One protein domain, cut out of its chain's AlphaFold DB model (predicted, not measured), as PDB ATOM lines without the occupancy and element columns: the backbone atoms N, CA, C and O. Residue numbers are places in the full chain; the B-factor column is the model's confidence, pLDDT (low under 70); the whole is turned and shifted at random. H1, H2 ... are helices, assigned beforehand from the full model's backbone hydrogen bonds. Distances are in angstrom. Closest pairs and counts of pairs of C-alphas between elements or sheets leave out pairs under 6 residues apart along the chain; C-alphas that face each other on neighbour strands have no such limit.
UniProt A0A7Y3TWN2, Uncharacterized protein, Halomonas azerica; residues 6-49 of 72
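What this domain is: This is residues 6 to 49 of the 72 residues of an uncharacterized protein of Halomonas azerica (UniProt A0A7Y3TWN2). Three short helices, H1, H2 and H3, follow one another round a horseshoe, and a fourth, H4, folds back into its open side, where H1 and H2 pack on it. The printed part has 44 residues, with four named helices in the order H1, H2, H3, H4 and no named strand. The class is all helix. The whole is compact, with a radius of gyration of the C-alphas of 9.7 A, and spans 24 by 20 by 17 A.

Where its parts are: H1, residues 6 to 13, begins at C-alpha 6 (31.896, -40.187, 4.090) and is 10.2 A long from first to last C-alpha. H2, residues 20 to 26, is 9.9 A long, and its C-alpha 20 is at (21.873, -32.426, -6.025). H3, residues 28 to 33, measures 9.4 A. H4, residues 37 to 45, also measures 9.4 A and ends at C-alpha 45 (25.357, -25.481, 4.000).

How they stand to each other: H4 is the hub, touching three helices. H1 touches H4 about perpendicular, at 78 degrees, and the closest C-alphas, those of Lys 13 and Val 38, are 6.4 A apart. H2 touches H4 at a steep tilt of 56 degrees, the same way, with the C-alphas of Glu 20 and Pro 37 closest at 6.1 A. H3 and H4 only just touch, with 3 pairs of C-alphas within 8 A, and touch only at the corner by their link; the closest C-alphas are those of Val 30 and Pro 37, 6.5 A apart. H2 and H3 are close but not clearly touching, with the C-alphas of Leu 24 and Ala 31 closest at 6.5 A. H1 and H3 are apart. In H1, H2 and H4 every O i to N i+4 pair is within hydrogen-bond range; in H3 it is 1 of 2.

The domain as a whole: The C-alphas farthest apart, those of Lys 7 and Pro 28, are 25.2 A apart. The printed part has no cut and no long link. The mean pLDDT of the printed part is 87.9, and no printed residue is under 70.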
ATOM      1  N   ASP A   6      32.462 -39.572   5.304       78.19
ATOM      2  CA  ASP A   6      31.896 -40.187   4.090       78.19
ATOM      3  C   ASP A   6      30.550 -40.879   4.347       78.19
ATOM      4  O   ASP A   6      29.647 -40.835   3.514       78.19
ATOM      5  N   LYS A   7      30.381 -41.492   5.527       83.25
ATOM      6  CA  LYS A   7      29.116 -42.145   5.907       83.25
ATOM      7  C   LYS A   7      27.981 -41.141   6.094       83.25
ATOM      8  O   LYS A   7      26.858 -41.424   5.687       83.25
ATOM      9  N   GLU A   8      28.269 -39.985   6.681       83.12
ATOM     10  CA  GLU A   8      27.273 -38.933   6.908       83.12
ATOM     11  C   GLU A   8      26.923 -38.219   5.600       83.12
ATOM     12  O   GLU A   8      25.747 -38.037   5.292       83.12
ATOM     13  N   ILE A   9      27.926 -37.931   4.763       86.38
ATOM     14  CA  ILE A   9      27.720 -37.425   3.400       86.38
ATOM     15  C   ILE A   9      26.841 -38.393   2.595       86.38
ATOM     16  O   ILE A   9      25.895 -37.969   1.933       86.38
ATOM     17  N   LEU A  10      27.096 -39.702   2.692       85.81
ATOM     18  CA  LEU A  10      26.289 -40.715   2.012       85.81
ATOM     19  C   LEU A  10      24.858 -40.788   2.560       85.81
ATOM     20  O   LEU A  10      23.930 -40.990   1.782       85.81
ATOM     21  N   ARG A  11      24.663 -40.622   3.874       86.75
ATOM     22  CA  ARG A  11      23.328 -40.561   4.492       86.75
ATOM     23  C   ARG A  11      22.526 -39.372   3.981       86.75
ATOM     24  O   ARG A  11      21.371 -39.560   3.622       86.75
ATOM     25  N   ILE A  12      23.143 -38.193   3.886       85.56
ATOM     26  CA  ILE A  12      22.502 -36.997   3.322       85.56
ATOM     27  C   ILE A  12      22.176 -37.234   1.846       85.56
ATOM     28  O   ILE A  12      21.034 -37.047   1.444       85.56
ATOM     29  N   LYS A  13      23.138 -37.732   1.058       85.12
ATOM     30  CA  LYS A  13      22.939 -38.012  -0.373       85.12
ATOM     31  C   LYS A  13      21.845 -39.050  -0.643       85.12
ATOM     32  O   LYS A  13      21.186 -38.977  -1.669       85.12
ATOM     33  N   LYS A  14      21.678 -40.038   0.241       86.00
ATOM     34  CA  LYS A  14      20.620 -41.058   0.139       86.00
ATOM     35  C   LYS A  14      19.285 -40.623   0.740       86.00
ATOM     36  O   LYS A  14      18.323 -41.373   0.629       86.00
ATOM     37  N   SER A  15      19.237 -39.488   1.428       83.56
ATOM     38  CA  SER A  15      17.994 -38.976   1.992       83.56
ATOM     39  C   SER A  15      17.204 -38.216   0.932       83.56
ATOM     40  O   SER A  15      17.793 -37.488   0.138       83.56
ATOM     41  N   ASP A  16      15.876 -38.279   1.003       84.38
ATOM     42  CA  ASP A  16      14.976 -37.472   0.159       84.38
ATOM     43  C   ASP A  16      15.012 -35.962   0.489       84.38
ATOM     44  O   ASP A  16      14.250 -35.166  -0.062       84.38
ATOM     45  N   LEU A  17      15.880 -35.551   1.422       82.94
ATOM     46  CA  LEU A  17      16.055 -34.163   1.840       82.94
ATOM     47  C   LEU A  17      17.080 -33.414   0.983       82.94
ATOM     48  O   LEU A  17      17.030 -32.185   0.939       82.94
ATOM     49  N   PHE A  18      18.014 -34.127   0.343       88.69
ATOM     50  CA  PHE A  18      19.068 -33.522  -0.466       88.69
ATOM     51  C   PHE A  18      18.857 -33.812  -1.948       88.69
ATOM     52  O   PHE A  18      18.908 -34.962  -2.377       88.69
ATOM     53  N   ASP A  19      18.686 -32.751  -2.728       90.19
ATOM     54  CA  ASP A  19      18.537 -32.828  -4.178       90.19
ATOM     55  C   ASP A  19      19.729 -32.124  -4.831       90.19
ATOM     56  O   ASP A  19      19.877 -30.904  -4.744       90.19
ATOM     57  N   GLU A  20      20.613 -32.909  -5.450       90.06
ATOM     58  CA  GLU A  20      21.873 -32.426  -6.025       90.06
ATOM     59  C   GLU A  20      21.640 -31.447  -7.186       90.06
ATOM     60  O   GLU A  20      22.293 -30.400  -7.253       90.06
ATOM     61  N   GLU A  21      20.687 -31.755  -8.069       90.62
ATOM     62  CA  GLU A  21      20.367 -30.932  -9.236       90.62
ATOM     63  C   GLU A  21      19.730 -29.611  -8.805       90.62
ATOM     64  O   GLU A  21      20.118 -28.532  -9.267       90.62
ATOM     65  N   TRP A  22      18.793 -29.670  -7.859       91.81
ATOM     66  CA  TRP A  22      18.174 -28.483  -7.288       91.81
ATOM     67  C   TRP A  22      19.181 -27.628  -6.518       91.81
ATOM     68  O   TRP A  22      19.187 -26.404  -6.670       91.81
ATOM     69  N   TYR A  23      20.060 -28.250  -5.727       91.50
ATOM     70  CA  TYR A  23      21.065 -27.547  -4.930       91.50
ATOM     71  C   TYR A  23      22.040 -26.776  -5.821       91.50
ATOM     72  O   TYR A  23      22.321 -25.609  -5.557       91.50
ATOM     73  N   LEU A  24      22.505 -27.384  -6.915       91.50
ATOM     74  CA  LEU A  24      23.360 -26.715  -7.898       91.50
ATOM     75  C   LEU A  24      22.629 -25.606  -8.659       91.50
ATOM     76  O   LEU A  24      23.210 -24.550  -8.915       91.50
ATOM     77  N   LYS A  25      21.351 -25.814  -8.987       92.12
ATOM     78  CA  LYS A  25      20.521 -24.798  -9.641       92.12
ATOM     79  C   LYS A  25      20.280 -23.585  -8.738       92.12
ATOM     80  O   LYS A  25      20.271 -22.459  -9.229       92.12
ATOM     81  N   LYS A  26      20.094 -23.801  -7.431       91.69
ATOM     82  CA  LYS A  26      19.890 -22.733  -6.438       91.69
ATOM     83  C   LYS A  26      21.199 -22.054  -6.028       91.69
ATOM     84  O   LYS A  26      21.206 -20.846  -5.803       91.69
ATOM     85  N   TYR A  27      22.295 -22.806  -5.956       92.94
ATOM     86  CA  TYR A  27      23.608 -22.336  -5.513       92.94
ATOM     87  C   TYR A  27      24.692 -22.588  -6.576       92.94
ATOM     88  O   TYR A  27      25.565 -23.443  -6.400       92.94
ATOM     89  N   PRO A  28      24.685 -21.833  -7.691       90.88
ATOM     90  CA  PRO A  28      25.635 -22.031  -8.787       90.88
ATOM     91  C   PRO A  28      27.087 -21.703  -8.404       90.88
ATOM     92  O   PRO A  28      28.020 -22.107  -9.095       90.88
ATOM     93  N   ASP A  29      27.313 -20.983  -7.303       91.38
ATOM     94  CA  ASP A  29      28.646 -20.767  -6.737       91.38
ATOM     95  C   ASP A  29      29.295 -22.073  -6.262       91.38
ATOM     96  O   ASP A  29      30.511 -22.213  -6.364       91.38
ATOM     97  N   VAL A  30      28.497 -23.062  -5.848       92.31
ATOM     98  CA  VAL A  30      28.983 -24.385  -5.431       92.31
ATOM     99  C   VAL A  30      29.673 -25.085  -6.593       92.31
ATOM    100  O   VAL A  30      30.769 -25.613  -6.418       92.31
ATOM    101  N   ALA A  31      29.100 -25.000  -7.799       87.88
ATOM    102  CA  ALA A  31      29.704 -25.558  -9.008       87.88
ATOM    103  C   ALA A  31      31.093 -24.959  -9.289       87.88
ATOM    104  O   ALA A  31      31.987 -25.657  -9.761       87.88
ATOM    105  N   LYS A  32      31.309 -23.682  -8.942       88.88
ATOM    106  CA  LYS A  32      32.600 -22.999  -9.131       88.88
ATOM    107  C   LYS A  32      33.675 -23.462  -8.146       88.88
ATOM    108  O   LYS A  32      34.854 -23.260  -8.412       88.88
ATOM    109  N   THR A  33      33.291 -24.077  -7.025       86.44
ATOM    110  CA  THR A  33      34.243 -24.589  -6.024       86.44
ATOM    111  C   THR A  33      34.874 -25.927  -6.415       86.44
ATOM    112  O   THR A  33      35.872 -26.319  -5.817       86.44
ATOM    113  N   GLY A  34      34.285 -26.650  -7.376       86.31
ATOM    114  CA  GLY A  34      34.699 -28.010  -7.741       86.31
ATOM    115  C   GLY A  34      34.411 -29.075  -6.673       86.31
ATOM    116  O   GLY A  34      34.771 -30.233  -6.866       86.31
ATOM    117  N   MET A  35      33.773 -28.716  -5.552       87.12
ATOM    118  CA  MET A  35      33.343 -29.675  -4.532       87.12
ATOM    119  C   MET A  35      32.048 -30.372  -4.945       87.12
ATOM    120  O   MET A  35      31.195 -29.777  -5.607       87.12
ATOM    121  N   ALA A  36      31.853 -31.610  -4.479       89.19
ATOM    122  CA  ALA A  36      30.555 -32.253  -4.610       89.19
ATOM    123  C   ALA A  36      29.483 -31.436  -3.854       89.19
ATOM    124  O   ALA A  36      29.738 -30.987  -2.731       89.19
ATOM    125  N   PRO A  37      28.268 -31.264  -4.402       91.19
ATOM    126  CA  PRO A  37      27.226 -30.443  -3.778       91.19
ATOM    127  C   PRO A  37      26.882 -30.881  -2.353       91.19
ATOM    128  O   PRO A  37      26.758 -30.052  -1.454       91.19
ATOM    129  N   VAL A  38      26.810 -32.196  -2.125       89.94
ATOM    130  CA  VAL A  38      26.546 -32.769  -0.801       89.94
ATOM    131  C   VAL A  38      27.692 -32.516   0.184       89.94
ATOM    132  O   VAL A  38      27.451 -32.260   1.363       89.94
ATOM    133  N   GLU A  39      28.943 -32.513  -0.283       89.94
ATOM    134  CA  GLU A  39      30.092 -32.160   0.554       89.94
ATOM    135  C   GLU A  39      30.077 -30.679   0.919       89.94
ATOM    136  O   GLU A  39      30.360 -30.320   2.064       89.94
ATOM    137  N   HIS A  40      29.733 -29.824  -0.046       91.19
ATOM    138  CA  HIS A  40      29.585 -28.397   0.187       91.19
ATOM    139  C   HIS A  40      28.466 -28.129   1.198       91.19
ATOM    140  O   HIS A  40      28.650 -27.350   2.131       91.19
ATOM    141  N   PHE A  41      27.322 -28.803   1.064       89.56
ATOM    142  CA  PHE A  41      26.234 -28.699   2.028       89.56
ATOM    143  C   PHE A  41      26.656 -29.171   3.427       89.56
ATOM    144  O   PHE A  41      26.440 -28.452   4.400       89.56
ATOM    145  N   TYR A  42      27.322 -30.321   3.533       88.00
ATOM    146  CA  TYR A  42      27.795 -30.850   4.814       88.00
ATOM    147  C   TYR A  42      28.801 -29.915   5.511       88.00
ATOM    148  O   TYR A  42      28.734 -29.733   6.724       88.00
ATOM    149  N   LYS A  43      29.721 -29.295   4.756       87.50
ATOM    150  CA  LYS A  43      30.765 -28.407   5.305       87.50
ATOM    151  C   LYS A  43      30.281 -26.976   5.550       87.50
ATOM    152  O   LYS A  43      30.661 -26.366   6.545       87.50
ATOM    153  N   TYR A  44      29.471 -26.433   4.642       88.12
ATOM    154  CA  TYR A  44      29.138 -25.005   4.593       88.12
ATOM    155  C   TYR A  44      27.637 -24.714   4.558       88.12
ATOM    156  O   TYR A  44      27.234 -23.602   4.885       88.12
ATOM    157  N   GLY A  45      26.796 -25.680   4.186       86.69
ATOM    158  CA  GLY A  45      25.357 -25.481   4.000       86.69
ATOM    159  C   GLY A  45      24.669 -24.899   5.233       86.69
ATOM    160  O   GLY A  45      23.985 -23.885   5.122       86.69
ATOM    161  N   GLY A  46      24.933 -25.460   6.417       84.19
ATOM    162  CA  GLY A  46      24.386 -24.942   7.678       84.19
ATOM    163  C   GLY A  46      24.884 -23.536   8.036       84.19
ATOM    164  O   GLY A  46      24.098 -22.694   8.467       84.19
ATOM    165  N   LEU A  47      26.168 -23.245   7.799       85.06
ATOM    166  CA  LEU A  47      26.770 -21.929   8.066       85.06
ATOM    167  C   LEU A  47      26.212 -20.842   7.138       85.06
ATOM    168  O   LEU A  47      26.005 -19.707   7.555       85.06
ATOM    169  N   LEU A  48      25.942 -21.210   5.887       86.19
ATOM    170  CA  LEU A  48      25.402 -20.329   4.854       86.19
ATOM    171  C   LEU A  48      23.867 -20.290   4.840       86.19
ATOM    172  O   LEU A  48      23.299 -19.662   3.947       86.19
ATOM    173  N   ARG A  49      23.200 -20.963   5.792       86.62
ATOM    174  CA  ARG A  49      21.733 -21.115   5.845       86.62
ATOM    175  C   ARG A  49      21.150 -21.570   4.502       86.62
ATOM    176  O   ARG A  49      20.181 -21.008   4.001       86.62
TER     177      ARG A  49